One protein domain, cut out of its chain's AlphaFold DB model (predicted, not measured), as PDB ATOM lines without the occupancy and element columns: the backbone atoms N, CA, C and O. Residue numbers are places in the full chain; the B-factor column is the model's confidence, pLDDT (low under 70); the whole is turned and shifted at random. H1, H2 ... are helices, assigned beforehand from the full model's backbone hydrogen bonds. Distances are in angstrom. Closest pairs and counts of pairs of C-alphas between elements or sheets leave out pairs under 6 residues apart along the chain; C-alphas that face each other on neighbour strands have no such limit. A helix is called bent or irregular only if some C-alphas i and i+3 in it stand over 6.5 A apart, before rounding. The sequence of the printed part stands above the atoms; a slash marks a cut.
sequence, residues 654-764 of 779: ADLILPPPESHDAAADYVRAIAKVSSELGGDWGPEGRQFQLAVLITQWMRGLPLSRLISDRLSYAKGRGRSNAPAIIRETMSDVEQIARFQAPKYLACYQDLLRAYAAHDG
ATOM      1  N   ALA A 654      53.059  16.934  28.346       74.75
ATOM      2  CA  ALA A 654      51.642  17.095  28.671       74.75
ATOM      3  C   ALA A 654      50.727  16.892  27.449       74.75
ATOM      4  O   ALA A 654      49.619  16.376  27.603       74.75
ATOM      5  N   ASP A 655      51.206  17.186  26.233       78.31
ATOM      6  CA  ASP A 655      50.463  16.997  24.973       78.31
ATOM      7  C   ASP A 655      50.225  15.516  24.617       78.31
ATOM      8  O   ASP A 655      49.464  15.179  23.699       78.31
ATOM      9  N   LEU A 656      50.909  14.617  25.327       84.56
ATOM     10  CA  LEU A 656      50.798  13.170  25.185       84.56
ATOM     11  C   LEU A 656      49.829  12.548  26.197       84.56
ATOM     12  O   LEU A 656      49.485  11.371  26.069       84.56
ATOM     13  N   ILE A 657      49.373  13.311  27.195       85.19
ATOM     14  CA  ILE A 657      48.435  12.806  28.194       85.19
ATOM     15  C   ILE A 657      47.117  12.475  27.501       85.19
ATOM     16  O   ILE A 657      46.510  13.304  26.826       85.19
ATOM     17  N   LEU A 658      46.657  11.239  27.690       86.50
ATOM     18  CA  LEU A 658      45.348  10.830  27.207       86.50
ATOM     19  C   LEU A 658      44.267  11.589  27.984       86.50
ATOM     20  O   LEU A 658      44.189  11.429  29.206       86.50
ATOM     21  N   PRO A 659      43.418  12.383  27.311       85.88
ATOM     22  CA  PRO A 659      42.339  13.075  27.992       85.88
ATOM     23  C   PRO A 659      41.274  12.077  28.475       85.88
ATOM     24  O   PRO A 659      41.181  10.955  27.949       85.88
ATOM     25  N   PRO A 660      40.406  12.493  29.417       86.50
ATOM     26  CA  PRO A 660      39.200  11.748  29.740       86.50
ATOM     27  C   PRO A 660      38.411  11.441  28.460       86.50
ATOM     28  O   PRO A 660      38.290  12.331  27.602       86.50
ATOM     29  N   PRO A 661      37.874  10.218  28.302       85.62
ATOM     30  CA  PRO A 661      37.165   9.805  27.098       85.62
ATOM     31  C   PRO A 661      36.059  10.765  26.689       85.62
ATOM     32  O   PRO A 661      35.793  10.880  25.500       85.62
ATOM     33  N   GLU A 662      35.416  11.447  27.636       83.56
ATOM     34  CA  GLU A 662      34.309  12.394  27.458       83.56
ATOM     35  C   GLU A 662      34.714  13.676  26.718       83.56
ATOM     36  O   GLU A 662      33.849  14.382  26.198       83.56
ATOM     37  N   SER A 663      36.013  13.968  26.629       86.62
ATOM     38  CA  SER A 663      36.531  15.201  26.032       86.62
ATOM     39  C   SER A 663      36.215  15.289  24.534       86.62
ATOM     40  O   SER A 663      36.168  14.272  23.833       86.62
ATOM     41  N   HIS A 664      36.001  16.510  24.027       74.75
ATOM     42  CA  HIS A 664      35.553  16.749  22.646       74.75
ATOM     43  C   HIS A 664      36.509  16.142  21.603       74.75
ATOM     44  O   HIS A 664      36.057  15.464  20.680       74.75
ATOM     45  N   ASP A 665      37.818  16.291  21.817       80.06
ATOM     46  CA  ASP A 665      38.859  15.845  20.884       80.06
ATOM     47  C   ASP A 665      39.547  14.534  21.307       80.06
ATOM     48  O   ASP A 665      40.509  14.104  20.670       80.06
ATOM     49  N   ALA A 666      39.006  13.828  22.314       85.06
ATOM     50  CA  ALA A 666      39.609  12.611  22.866       85.06
ATOM     51  C   ALA A 666      39.943  11.570  21.787       85.06
ATOM     52  O   ALA A 666      41.010  10.966  21.803       85.06
ATOM     53  N   ALA A 667      39.064  11.381  20.798       85.81
ATOM     54  CA  ALA A 667      39.312  10.423  19.725       85.81
ATOM     55  C   ALA A 667      40.594  10.743  18.933       85.81
ATOM     56  O   ALA A 667      41.324   9.822  18.580       85.81
ATOM     57  N   ALA A 668      40.904  12.018  18.677       87.81
ATOM     58  CA  ALA A 668      42.109  12.407  17.944       87.81
ATOM     59  C   ALA A 668      43.390  12.119  18.746       87.81
ATOM     60  O   ALA A 668      44.399  11.703  18.173       87.81
ATOM     61  N   ASP A 669      43.346  12.291  20.065       89.12
ATOM     62  CA  ASP A 669      44.475  12.010  20.957       89.12
ATOM     63  C   ASP A 669      44.696  10.502  21.108       89.12
ATOM     64  O   ASP A 669      45.820  10.012  20.964       89.12
ATOM     65  N   TYR A 670      43.610   9.735  21.243       91.56
ATOM     66  CA  TYR A 670      43.656   8.274  21.242       91.56
ATOM     67  C   TYR A 670      44.188   7.716  19.917       91.56
ATOM     68  O   TYR A 670      44.921   6.731  19.939       91.56
ATOM     69  N   VAL A 671      43.909   8.342  18.763       91.62
ATOM     70  CA  VAL A 671      44.544   7.950  17.488       91.62
ATOM     71  C   VAL A 671      46.064   8.046  17.575       91.62
ATOM     72  O   VAL A 671      46.752   7.113  17.161       91.62
ATOM     73  N   ARG A 672      46.593   9.152  18.115       89.31
ATOM     74  CA  ARG A 672      48.044   9.353  18.241       89.31
ATOM     75  C   ARG A 672      48.664   8.354  19.216       89.31
ATOM     76  O   ARG A 672      49.743   7.841  18.925       89.31
ATOM     77  N   ALA A 673      47.996   8.055  20.330       90.62
ATOM     78  CA  ALA A 673      48.467   7.064  21.296       90.62
ATOM     79  C   ALA A 673      48.433   5.636  20.732       90.62
ATOM     80  O   ALA A 673      49.432   4.929  20.816       90.62
ATOM     81  N   ILE A 674      47.333   5.233  20.082       90.31
ATOM     82  CA  ILE A 674      47.208   3.919  19.429       90.31
ATOM     83  C   ILE A 674      48.272   3.755  18.344       90.31
ATOM     84  O   ILE A 674      48.856   2.684  18.228       90.31
ATOM     85  N   ALA A 675      48.555   4.803  17.564       89.31
ATOM     86  CA  ALA A 675      49.602   4.753  16.550       89.31
ATOM     87  C   ALA A 675      50.987   4.476  17.161       89.31
ATOM     88  O   ALA A 675      51.678   3.590  16.670       89.31
ATOM     89  N   LYS A 676      51.352   5.170  18.251       89.38
ATOM     90  CA  LYS A 676      52.623   4.960  18.972       89.38
ATOM     91  C   LYS A 676      52.704   3.575  19.604       89.38
ATOM     92  O   LYS A 676      53.670   2.850  19.427       89.38
ATOM     93  N   VAL A 677      51.661   3.180  20.323       90.12
ATOM     94  CA  VAL A 677      51.589   1.856  20.942       90.12
ATOM     95  C   VAL A 677      51.699   0.757  19.887       90.12
ATOM     96  O   VAL A 677      52.433  -0.200  20.080       90.12
ATOM     97  N   SER A 678      51.014   0.907  18.754       86.88
ATOM     98  CA  SER A 678      51.073  -0.068  17.669       86.88
ATOM     99  C   SER A 678      52.426  -0.095  16.951       86.88
ATOM    100  O   SER A 678      52.700  -1.107  16.302       86.88
ATOM    101  N   SER A 679      53.221   0.982  16.971       86.38
ATOM    102  CA  SER A 679      54.544   1.019  16.328       86.38
ATOM    103  C   SER A 679      55.652   0.515  17.245       86.38
ATOM    104  O   SER A 679      56.529  -0.204  16.772       86.38
ATOM    105  N   GLU A 680      55.589   0.857  18.533       88.19
ATOM    106  CA  GLU A 680      56.676   0.612  19.487       88.19
ATOM    107  C   GLU A 680      56.471  -0.621  20.353       88.19
ATOM    108  O   GLU A 680      57.432  -1.338  20.644       88.19
ATOM    109  N   LEU A 681      55.224  -0.855  20.770       86.00
ATOM    110  CA  LEU A 681      54.829  -2.016  21.557       86.00
ATOM    111  C   LEU A 681      54.280  -3.121  20.638       86.00
ATOM    112  O   LEU A 681      54.132  -2.963  19.424       86.00
ATOM    113  N   GLY A 682      53.960  -4.264  21.243       76.19
ATOM    114  CA  GLY A 682      53.308  -5.379  20.564       76.19
ATOM    115  C   GLY A 682      51.794  -5.206  20.347       76.19
ATOM    116  O   GLY A 682      51.192  -4.155  20.578       76.19
ATOM    117  N   GLY A 683      51.154  -6.305  19.936       74.06
ATOM    118  CA  GLY A 683      49.698  -6.418  19.788       74.06
ATOM    119  C   GLY A 683      49.194  -6.342  18.341       74.06
ATOM    120  O   GLY A 683      49.860  -5.815  17.451       74.06
ATOM    121  N   ASP A 684      48.000  -6.894  18.107       78.50
ATOM    122  CA  ASP A 684      47.334  -6.909  16.798       78.50
ATOM    123  C   ASP A 684      46.219  -5.859  16.739       78.50
ATOM    124  O   ASP A 684      45.050  -6.153  16.989       78.50
ATOM    125  N   TRP A 685      46.585  -4.633  16.373       81.69
ATOM    126  CA  TRP A 685      45.659  -3.509  16.207       81.69
ATOM    127  C   TRP A 685      44.917  -3.527  14.858       81.69
ATOM    128  O   TRP A 685      44.243  -2.561  14.492       81.69
ATOM    129  N   GLY A 686      45.019  -4.623  14.102       77.38
ATOM    130  CA  GLY A 686      44.488  -4.734  12.753       77.38
ATOM    131  C   GLY A 686      45.285  -3.930  11.711       77.38
ATOM    132  O   GLY A 686      46.386  -3.450  11.977       77.38
ATOM    133  N   PRO A 687      44.751  -3.799  10.483       76.81
ATOM    134  CA  PRO A 687      45.459  -3.148   9.385       76.81
ATOM    135  C   PRO A 687      45.627  -1.638   9.597       76.81
ATOM    136  O   PRO A 687      44.747  -0.968  10.150       76.81
ATOM    137  N   GLU A 688      46.728  -1.100   9.067       72.69
ATOM    138  CA  GLU A 688      47.019   0.335   9.069       72.69
ATOM    139  C   GLU A 688      45.868   1.158   8.464       72.69
ATOM    140  O   GLU A 688      45.204   0.751   7.507       72.69
ATOM    141  N   GLY A 689      45.606   2.329   9.047       75.69
ATOM    142  CA  GLY A 689      44.530   3.237   8.643       75.69
ATOM    143  C   GLY A 689      43.214   3.046   9.405       75.69
ATOM    144  O   GLY A 689      42.299   3.857   9.251       75.69
ATOM    145  N   ARG A 690      43.093   2.015  10.259       86.06
ATOM    146  CA  ARG A 690      41.921   1.819  11.138       86.06
ATOM    147  C   ARG A 690      42.010   2.547  12.483       86.06
ATOM    148  O   ARG A 690      41.034   2.511  13.229       86.06
ATOM    149  N   GLN A 691      43.107   3.244  12.792       87.88
ATOM    150  CA  GLN A 691      43.334   3.856  14.112       87.88
ATOM    151  C   GLN A 691      42.202   4.804  14.519       87.88
ATOM    152  O   GLN A 691      41.734   4.736  15.649       87.88
ATOM    153  N   PHE A 692      41.692   5.626  13.593       88.88
ATOM    154  CA  PHE A 692      40.552   6.507  13.870       88.88
ATOM    155  C   PHE A 692      39.287   5.730  14.237       88.88
ATOM    156  O   PHE A 692      38.605   6.067  15.201       88.88
ATOM    157  N   GLN A 693      38.990   4.652  13.508       88.75
ATOM    158  CA  GLN A 693      37.837   3.807  13.808       88.75
ATOM    159  C   GLN A 693      37.957   3.173  15.199       88.75
ATOM    160  O   GLN A 693      36.970   3.125  15.932       88.75
ATOM    161  N   LEU A 694      39.150   2.694  15.558       90.62
ATOM    162  CA  LEU A 694      39.406   2.086  16.862       90.62
ATOM    163  C   LEU A 694      39.372   3.114  17.989       90.62
ATOM    164  O   LEU A 694      38.752   2.850  19.010       90.62
ATOM    165  N   ALA A 695      39.954   4.296  17.797       91.50
ATOM    166  CA  ALA A 695      39.912   5.374  18.779       91.50
ATOM    167  C   ALA A 695      38.473   5.815  19.078       91.50
ATOM    168  O   ALA A 695      38.100   5.961  20.240       91.50
ATOM    169  N   VAL A 696      37.635   5.959  18.045       91.38
ATOM    170  CA  VAL A 696      36.204   6.252  18.218       91.38
ATOM    171  C   VAL A 696      35.507   5.122  18.977       91.38
ATOM    172  O   VAL A 696      34.780   5.394  19.925       91.38
ATOM    173  N   LEU A 697      35.755   3.859  18.613       92.50
ATOM    174  CA  LEU A 697      35.169   2.711  19.309       92.50
ATOM    175  C   LEU A 697      35.570   2.674  20.792       92.50
ATOM    176  O   LEU A 697      34.705   2.518  21.647       92.50
ATOM    177  N   ILE A 698      36.863   2.817  21.090       92.12
ATOM    178  CA  ILE A 698      37.422   2.757  22.446       92.12
ATOM    179  C   ILE A 698      36.860   3.900  23.290       92.12
ATOM    180  O   ILE A 698      36.305   3.648  24.355       92.12
ATOM    181  N   THR A 699      36.924   5.141  22.801       92.12
ATOM    182  CA  THR A 699      36.419   6.306  23.547       92.12
ATOM    183  C   THR A 699      34.912   6.220  23.788       92.12
ATOM    184  O   THR A 699      34.457   6.482  24.897       92.12
ATOM    185  N   GLN A 700      34.122   5.787  22.802       92.31
ATOM    186  CA  GLN A 700      32.682   5.581  22.985       92.31
ATOM    187  C   GLN A 700      32.372   4.432  23.954       92.31
ATOM    188  O   GLN A 700      31.465   4.560  24.775       92.31
ATOM    189  N   TRP A 701      33.127   3.334  23.889       92.50
ATOM    190  CA  TRP A 701      32.995   2.218  24.826       92.50
ATOM    191  C   TRP A 701      33.290   2.660  26.264       92.50
ATOM    192  O   TRP A 701      32.510   2.366  27.166       92.50
ATOM    193  N   MET A 702      34.361   3.431  26.472       89.88
ATOM    194  CA  MET A 702      34.733   3.966  27.787       89.88
ATOM    195  C   MET A 702      33.705   4.959  28.344       89.88
ATOM    196  O   MET A 702      33.452   4.947  29.542       89.88
ATOM    197  N   ARG A 703      33.040   5.748  27.486       90.81
ATOM    198  CA  ARG A 703      31.898   6.609  27.866       90.81
ATOM    199  C   ARG A 703      30.642   5.822  28.278       90.81
ATOM    200  O   ARG A 703      29.625   6.427  28.608       90.81
ATOM    201  N   GLY A 704      30.664   4.491  28.193       90.88
ATOM    202  CA  GLY A 704      29.537   3.630  28.545       90.88
ATOM    203  C   GLY A 704      28.458   3.526  27.466       90.88
ATOM    204  O   GLY A 704      27.327   3.154  27.779       90.88
ATOM    205  N   LEU A 705      28.762   3.843  26.196       93.38
ATOM    206  CA  LEU A 705      27.781   3.645  25.124       93.38
ATOM    207  C   LEU A 705      27.462   2.147  24.964       93.38
ATOM    208  O   LEU A 705      28.380   1.323  24.884       93.38
ATOM    209  N   PRO A 706      26.174   1.772  24.848       93.88
ATOM    210  CA  PRO A 706      25.791   0.376  24.712       93.88
ATOM    211  C   PRO A 706      26.245  -0.190  23.364       93.88
ATOM    212  O   PRO A 706      26.252   0.502  22.341       93.88
ATOM    213  N   LEU A 707      26.560  -1.488  23.343       95.31
ATOM    214  CA  LEU A 707      27.009  -2.201  22.142       95.31
ATOM    215  C   LEU A 707      26.044  -2.023  20.957       95.31
ATOM    216  O   LEU A 707      26.488  -1.812  19.828       95.31
ATOM    217  N   SER A 708      24.735  -2.038  21.208       95.56
ATOM    218  CA  SER A 708      23.718  -1.832  20.174       95.56
ATOM    219  C   SER A 708      23.769  -0.459  19.516       95.56
ATOM    220  O   SER A 708      23.527  -0.342  18.307       95.56
ATOM    221  N   ARG A 709      24.185   0.573  20.257       95.56
ATOM    222  CA  ARG A 709      24.436   1.899  19.694       95.56
ATOM    223  C   ARG A 709      25.687   1.907  18.820       95.56
ATOM    224  O   ARG A 709      25.608   2.375  17.686       95.56
ATOM    225  N   LEU A 710      26.790   1.328  19.297       95.31
ATOM    226  CA  LEU A 710      28.043   1.221  18.532       95.31
ATOM    227  C   LEU A 710      27.829   0.491  17.196       95.31
ATOM    228  O   LEU A 710      28.320   0.916  16.148       95.31
ATOM    229  N   ILE A 711      27.044  -0.589  17.222       95.44
ATOM    230  CA  ILE A 711      26.647  -1.338  16.026       95.44
ATOM    231  C   ILE A 711      25.813  -0.459  15.087       95.44
ATOM    232  O   ILE A 711      26.096  -0.413  13.889       95.44
ATOM    233  N   SER A 712      24.814   0.255  15.614       95.00
ATOM    234  CA  SER A 712      23.945   1.139  14.824       95.00
ATOM    235  C   SER A 712      24.740   2.234  14.105       95.00
ATOM    236  O   SER A 712      24.546   2.461  12.907       95.00
ATOM    237  N   ASP A 713      25.682   2.868  14.807       92.62
ATOM    238  CA  ASP A 713      26.530   3.922  14.249       92.62
ATOM    239  C   ASP A 713      27.437   3.371  13.134       92.62
ATOM    240  O   ASP A 713      27.517   3.949  12.043       92.62
ATOM    241  N   ARG A 714      28.041   2.191  13.336       91.69
ATOM    242  CA  ARG A 714      28.871   1.539  12.309       91.69
ATOM    243  C   ARG A 714      28.055   1.068  11.102       91.69
ATOM    244  O   ARG A 714      28.531   1.180   9.970       91.69
ATOM    245  N   LEU A 715      26.833   0.571  11.310       92.62
ATOM    246  CA  LEU A 715      25.908   0.197  10.232       92.62
ATOM    247  C   LEU A 715      25.501   1.416   9.396       92.62
ATOM    248  O   LEU A 715      25.513   1.342   8.166       92.62
ATOM    249  N   SER A 716      25.178   2.537  10.047       91.12
ATOM    250  CA  SER A 716      24.832   3.798   9.380       91.12
ATOM    251  C   SER A 716      25.991   4.310   8.519       91.12
ATOM    252  O   SER A 716      25.828   4.570   7.323       91.12
ATOM    253  N   TYR A 717      27.199   4.333   9.088       87.81
ATOM    254  CA  TYR A 717      28.418   4.718   8.380       87.81
ATOM    255  C   TYR A 717      28.721   3.816   7.173       87.81
ATOM    256  O   TYR A 717      29.051   4.297   6.087       87.81
ATOM    257  N   ALA A 718      28.582   2.497   7.336       87.50
ATOM    258  CA  ALA A 718      28.801   1.532   6.263       87.50
ATOM    259  C   ALA A 718      27.789   1.695   5.117       87.50
ATOM    260  O   ALA A 718      28.185   1.658   3.947       87.50
ATOM    261  N   LYS A 719      26.513   1.954   5.442       87.19
ATOM    262  CA  LYS A 719      25.463   2.270   4.460       87.19
ATOM    263  C   LYS A 719      25.815   3.504   3.632       87.19
ATOM    264  O   LYS A 719      25.699   3.452   2.411       87.19
ATOM    265  N   GLY A 720      26.320   4.564   4.270       84.94
ATOM    266  CA  GLY A 720      26.785   5.781   3.589       84.94
ATOM    267  C   GLY A 720      27.929   5.553   2.589       84.94
ATOM    268  O   GLY A 720      28.142   6.373   1.703       84.94
ATOM    269  N   ARG A 721      28.639   4.418   2.688       83.50
ATOM    270  CA  ARG A 721      29.724   4.002   1.781       83.50
ATOM    271  C   ARG A 721      29.370   2.811   0.881       83.50
ATOM    272  O   ARG A 721      30.264   2.199   0.302       83.50
ATOM    273  N   GLY A 722      28.090   2.445   0.779       80.56
ATOM    274  CA  GLY A 722      27.629   1.360  -0.096       80.56
ATOM    275  C   GLY A 722      27.934  -0.062   0.397       80.56
ATOM    276  O   GLY A 722      27.824  -1.011  -0.376       80.56
ATOM    277  N   ARG A 723      28.301  -0.252   1.673       76.69
ATOM    278  CA  ARG A 723      28.443  -1.582   2.296       76.69
ATOM    279  C   ARG A 723      27.122  -2.002   2.957       76.69
ATOM    280  O   ARG A 723      26.582  -1.253   3.763       76.69
ATOM    281  N   SER A 724      26.619  -3.205   2.655       76.12
ATOM    282  CA  SER A 724      25.272  -3.660   3.074       76.12
ATOM    283  C   SER A 724      25.219  -4.945   3.918       76.12
ATOM    284  O   SER A 724      24.131  -5.394   4.275       76.12
ATOM    285  N   ASN A 725      26.355  -5.557   4.270       88.50
ATOM    286  CA  ASN A 725      26.362  -6.820   5.019       88.50
ATOM    287  C   ASN A 725      26.229  -6.586   6.535       88.50
ATOM    288  O   ASN A 725      27.228  -6.566   7.256       88.50
ATOM    289  N   ALA A 726      24.993  -6.412   7.010       91.75
ATOM    290  CA  ALA A 726      24.718  -6.165   8.425       91.75
ATOM    291  C   ALA A 726      25.259  -7.268   9.362       91.75
ATOM    292  O   ALA A 726      25.986  -6.912  10.290       91.75
ATOM    293  N   PRO A 727      25.048  -8.580   9.109       93.50
ATOM    294  CA  PRO A 727      25.611  -9.630   9.964       93.50
ATOM    295  C   PRO A 727      27.137  -9.552  10.115       93.50
ATOM    296  O   PRO A 727      27.669  -9.744  11.207       93.50
ATOM    297  N   ALA A 728      27.865  -9.239   9.035       93.69
ATOM    298  CA  ALA A 728      29.316  -9.075   9.108       93.69
ATOM    299  C   ALA A 728      29.720  -7.875   9.974       93.69
ATOM    300  O   ALA A 728      30.594  -8.016  10.825       93.69
ATOM    301  N   ILE A 729      29.052  -6.731   9.811       93.75
ATOM    302  CA  ILE A 729      29.346  -5.507  10.573       93.75
ATOM    303  C   ILE A 729      29.051  -5.697  12.067       93.75
ATOM    304  O   ILE A 729      29.846  -5.265  12.902       93.75
ATOM    305  N   ILE A 730      27.948  -6.373  12.413       95.25
ATOM    306  CA  ILE A 730      27.607  -6.723  13.801       95.25
ATOM    307  C   ILE A 730      28.739  -7.565  14.406       95.25
ATOM    308  O   ILE A 730      29.298  -7.191  15.437       95.25
ATOM    309  N   ARG A 731      29.148  -8.654  13.736       94.56
ATOM    310  CA  ARG A 731      30.248  -9.519  14.200       94.56
ATOM    311  C   ARG A 731      31.580  -8.787  14.337       94.56
ATOM    312  O   ARG A 731      32.279  -9.004  15.320       94.56
ATOM    313  N   GLU A 732      31.940  -7.946  13.370       92.75
ATOM    314  CA  GLU A 732      33.166  -7.142  13.429       92.75
ATOM    315  C   GLU A 732      33.148  -6.168  14.608       92.75
ATOM    316  O   GLU A 732      34.144  -6.047  15.307       92.75
ATOM    317  N   THR A 733      32.017  -5.503  14.861       94.44
ATOM    318  CA  THR A 733      31.889  -4.570  15.993       94.44
ATOM    319  C   THR A 733      32.034  -5.301  17.319       94.44
ATOM    320  O   THR A 733      32.816  -4.875  18.161       94.44
ATOM    321  N   MET A 734      31.340  -6.431  17.479       94.50
ATOM    322  CA  MET A 734      31.483  -7.289  18.658       94.50
ATOM    323  C   MET A 734      32.933  -7.763  18.840       94.50
ATOM    324  O   MET A 734      33.461  -7.726  19.946       94.50
ATOM    325  N   SER A 735      33.600  -8.155  17.750       92.31
ATOM    326  CA  SER A 735      35.009  -8.556  17.771       92.31
ATOM    327  C   SER A 735      35.936  -7.428  18.211       92.31
ATOM    328  O   SER A 735      36.791  -7.657  19.059       92.31
ATOM    329  N   ASP A 736      35.776  -6.227  17.654       93.44
ATOM    330  CA  ASP A 736      36.622  -5.086  18.000       93.44
ATOM    331  C   ASP A 736      36.387  -4.663  19.468       93.44
ATOM    332  O   ASP A 736      37.335  -4.319  20.171       93.44
ATOM    333  N   VAL A 737      35.152  -4.748  19.982       93.12
ATOM    334  CA  VAL A 737      34.871  -4.477  21.405       93.12
ATOM    335  C   VAL A 737      35.556  -5.502  22.314       93.12
ATOM    336  O   VAL A 737      36.216  -5.116  23.277       93.12
ATOM    337  N   GLU A 738      35.427  -6.798  22.024       88.06
ATOM    338  CA  GLU A 738      35.973  -7.852  22.893       88.06
ATOM    339  C   GLU A 738      37.500  -7.956  22.834       88.06
ATOM    340  O   GLU A 738      38.139  -8.094  23.873       88.06
ATOM    341  N   GLN A 739      38.096  -7.873  21.643       87.69
ATOM    342  CA  GLN A 739      39.537  -8.081  21.464       87.69
ATOM    343  C   GLN A 739      40.343  -6.791  21.640       87.69
ATOM    344  O   GLN A 739      41.441  -6.816  22.193       87.69
ATOM    345  N   ILE A 740      39.806  -5.651  21.197       90.50
ATOM    346  CA  ILE A 740      40.545  -4.385  21.207       90.50
ATOM    347  C   ILE A 740      40.133  -3.564  22.422       90.50
ATOM    348  O   ILE A 740      40.944  -3.379  23.325       90.50
ATOM    349  N   ALA A 741      38.873  -3.125  22.499       91.12
ATOM    350  CA  ALA A 741      38.443  -2.189  23.542       91.12
ATOM    351  C   ALA A 741      38.521  -2.771  24.967       91.12
ATOM    352  O   ALA A 741      38.743  -2.024  25.915       91.12
ATOM    353  N   ARG A 742      38.357  -4.090  25.130       86.88
ATOM    354  CA  ARG A 742      38.390  -4.765  26.440       86.88
ATOM    355  C   ARG A 742      39.714  -5.431  26.806       86.88
ATOM    356  O   ARG A 742      39.880  -5.759  27.977       86.88
ATOM    357  N   PHE A 743      40.614  -5.667  25.850       83.62
ATOM    358  CA  PHE A 743      41.845  -6.427  26.105       83.62
ATOM    359  C   PHE A 743      43.104  -5.681  25.661       83.62
ATOM    360  O   PHE A 743      43.886  -5.261  26.511       83.62
ATOM    361  N   GLN A 744      43.294  -5.460  24.356       87.94
ATOM    362  CA  GLN A 744      44.505  -4.790  23.871       87.94
ATOM    363  C   GLN A 744      44.596  -3.336  24.339       87.94
ATOM    364  O   GLN A 744      45.641  -2.919  24.836       87.94
ATOM    365  N   ALA A 745      43.508  -2.570  24.218       90.44
ATOM    366  CA  ALA A 745      43.508  -1.162  24.589       90.44
ATOM    367  C   ALA A 745      43.822  -0.959  26.079       90.44
ATOM    368  O   ALA A 745      44.781  -0.241  26.349       90.44
ATOM    369  N   PRO A 746      43.156  -1.634  27.038       89.06
ATOM    370  CA  PRO A 746      43.540  -1.536  28.443       89.06
ATOM    371  C   PRO A 746      44.992  -1.949  28.702       89.06
ATOM    372  O   PRO A 746      45.713  -1.203  29.352       89.06
ATOM    373  N   LYS A 747      45.459  -3.079  28.143       88.19
ATOM    374  CA  LYS A 747      46.834  -3.570  28.357       88.19
ATOM    375  C   LYS A 747      47.881  -2.538  27.930       88.19
ATOM    376  O   LYS A 747      48.748  -2.159  28.711       88.19
ATOM    377  N   TYR A 748      47.819  -2.094  26.680       91.81
ATOM    378  CA  TYR A 748      48.887  -1.277  26.120       91.81
ATOM    379  C   TYR A 748      48.717   0.223  26.396       91.81
ATOM    380  O   TYR A 748      49.720   0.918  26.539       91.81
ATOM    381  N   LEU A 749      47.485   0.742  26.503       92.44
ATOM    382  CA  LEU A 749      47.275   2.147  26.879       92.44
ATOM    383  C   LEU A 749      47.578   2.386  28.364       92.44
ATOM    384  O   LEU A 749      48.067   3.463  28.696       92.44
ATOM    385  N   ALA A 750      47.369   1.399  29.247       91.00
ATOM    386  CA  ALA A 750      47.833   1.495  30.632       91.00
ATOM    387  C   ALA A 750      49.367   1.552  30.700       91.00
ATOM    388  O   ALA A 750      49.913   2.410  31.389       91.00
ATOM    389  N   CYS A 751      50.061   0.707  29.928       93.44
ATOM    390  CA  CYS A 751      51.521   0.752  29.802       93.44
ATOM    391  C   CYS A 751      52.007   2.115  29.289       93.44
ATOM    392  O   CYS A 751      52.872   2.733  29.904       93.44
ATOM    393  N   TYR A 752      51.381   2.629  28.226       94.38
ATOM    394  CA  TYR A 752      51.647   3.965  27.690       94.38
ATOM    395  C   TYR A 752      51.511   5.062  28.755       94.38
ATOM    396  O   TYR A 752      52.409   5.888  28.905       94.38
ATOM    397  N   GLN A 753      50.411   5.066  29.514       91.94
ATOM    398  CA  GLN A 753      50.169   6.071  30.549       91.94
ATOM    399  C   GLN A 753      51.149   5.959  31.720       91.94
ATOM    400  O   GLN A 753      51.636   6.984  32.187       91.94
ATOM    401  N   ASP A 754      51.435   4.751  32.207       92.56
ATOM    402  CA  ASP A 754      52.361   4.554  33.325       92.56
ATOM    403  C   ASP A 754      53.797   4.953  32.947       92.56
ATOM    404  O   ASP A 754      54.468   5.622  33.734       92.56
ATOM    405  N   LEU A 755      54.245   4.619  31.730       93.31
ATOM    406  CA  LEU A 755      55.543   5.061  31.210       93.31
ATOM    407  C   LEU A 755      55.598   6.582  31.056       93.31
ATOM    408  O   LEU A 755      56.586   7.196  31.449       93.31
ATOM    409  N   LEU A 756      54.535   7.206  30.538       91.69
ATOM    410  CA  LEU A 756      54.477   8.661  30.387       91.69
ATOM    411  C   LEU A 756      54.500   9.370  31.749       91.69
ATOM    412  O   LEU A 756      55.189  10.376  31.910       91.69
ATOM    413  N   ARG A 757      53.792   8.832  32.753       88.69
ATOM    414  CA  ARG A 757      53.838   9.344  34.134       88.69
ATOM    415  C   ARG A 757      55.239   9.215  34.728       88.69
ATOM    416  O   ARG A 757      55.711  10.160  35.352       88.69
ATOM    417  N   ALA A 758      55.898   8.074  34.527       89.31
ATOM    418  CA  ALA A 758      57.269   7.867  34.980       89.31
ATOM    419  C   ALA A 758      58.242   8.852  34.314       89.31
ATOM    420  O   ALA A 758      59.050   9.466  35.008       89.31
ATOM    421  N   TYR A 759      58.095   9.077  33.004       88.06
ATOM    422  CA  TYR A 759      58.892  10.046  32.252       88.06
ATOM    423  C   TYR A 759      58.712  11.464  32.810       88.06
ATOM    424  O   TYR A 759      59.682  12.131  33.169       88.06
ATOM    425  N   ALA A 760      57.458  11.893  32.978       82.38
ATOM    426  CA  ALA A 760      57.128  13.212  33.515       82.38
ATOM    427  C   ALA A 760      57.636  13.427  34.955       82.38
ATOM    428  O   ALA A 760      57.968  14.551  35.333       82.38
ATOM    429  N   ALA A 761      57.701  12.363  35.765       79.12
ATOM    430  CA  ALA A 761      58.247  12.412  37.119       79.12
ATOM    431  C   ALA A 761      59.786  12.489  37.140       79.12
ATOM    432  O   ALA A 761      60.340  13.151  38.018       79.12
ATOM    433  N   HIS A 762      60.466  11.839  36.189       70.56
ATOM    434  CA  HIS A 762      61.927  11.781  36.108       70.56
ATOM    435  C   HIS A 762      62.549  13.065  35.532       70.56
ATOM    436  O   HIS A 762      63.575  13.522  36.029       70.56
ATOM    437  N   ASP A 763      61.935  13.671  34.510       61.97
ATOM    438  CA  ASP A 763      62.528  14.809  33.780       61.97
ATOM    439  C   ASP A 763      62.311  16.176  34.463       61.97
ATOM    440  O   ASP A 763      62.853  17.190  34.039       61.97
ATOM    441  N   GLY A 764      61.546  16.220  35.563       47.12
ATOM    442  CA  GLY A 764      61.274  17.437  36.324       47.12
ATOM    443  C   GLY A 764      60.499  18.469  35.503       47.12
ATOM    444  O   GLY A 764      61.070  19.216  34.721       47.12
TER     445      GLY A 764
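AT A GLANCE: This is residues 654 to 764 of the 779 residues of the protein "Superfamily II helicase" of Mycobacteroides abscessus subsp. massiliense (UniProt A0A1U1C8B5). One long helix, H4, bent near residue 742, runs the length of the domain, and three shorter helices, H1, H2 and H3, follow one another in a row along one side of it and cross it. H2 is the helix nearest to the middle, H1 is by the second arm H4b, and H3 packs on the first arm H4a. The printed part has 111 residues with four named helices, H1 H2 H3 H4 along the chain, and no named strand: the class is all helix, its packing mostly crossed. The whole is compact, with a radius of gyration of the C-alphas of 15.0 A, yet elongated in outline, with spans of 53 by 27 by 21 A.

HOW THE PARTS SIT: Residues 654 to 665 have no named element and come before H1, residues 666 to 680. H1 touches H2, residues 691 to 702, at a steep tilt of 61 degrees, opposite ways; their closest C-alphas, of Ala 667 and Ala 695, are 5.2 A apart. H2 and H3, residues 707 to 720, form a helical hairpin at a shallow tilt of 30 degrees, but only just touch, with 3 pairs of C-alphas within 8 A; the closest are those of Leu 697 and Leu 710, at 7.3 A. H4, residues 726 to 762, was assigned as one helix by its hydrogen bonds but is bent: C-alphas 741 and 744 are 6.6 A apart. Its arms H4a, residues 726 to 741, and H4b, residues 744 to 762, are near each other, at a shallow tilt of 34 degrees, only just short of steep. H4a touches H3 at a steep tilt of 54 degrees, opposite ways, closest at the C-alphas of Ile 711 and Ile 730, 5.9 A. With residues 736 to 741 alone H4a touches H2, about perpendicular at 75 degrees; the C-alphas of Ile 698 and Ala 741 are closest, at 5.2 A. H4b touches H1 with residues 748 to 752 alone, about perpendicular at 88 degrees, closest at the C-alphas of Val 677 and Tyr 748, 6.6 A. H1 and H3 are apart. In H1, H2, H3, H4a and H4b every O i to N i+4 pair is within hydrogen-bond range.

IN THESE COORDINATES: H1 begins at C-alpha 666, (39.609, 12.611, 22.866), and measures 21.1 A from first to last C-alpha. H2 measures 16.2 A and H3 20.2 A. H4a begins at C-alpha 726, (24.718, -6.165, 8.425), and measures 20.8 A. H4b measures 27.0 A and ends at C-alpha 762, (61.927, 11.781, 36.108).

THE WHOLE: The two C-alphas farthest apart, of Ser 724 and Gly 764, are 53.4 A apart. The printed part has no cut. The links H2 to H3 and H3 to H4 are tight, H1 to H2 is short, and there is no long link. The mean pLDDT of the printed part is 87.5, and residues 763 to 764 are under 70.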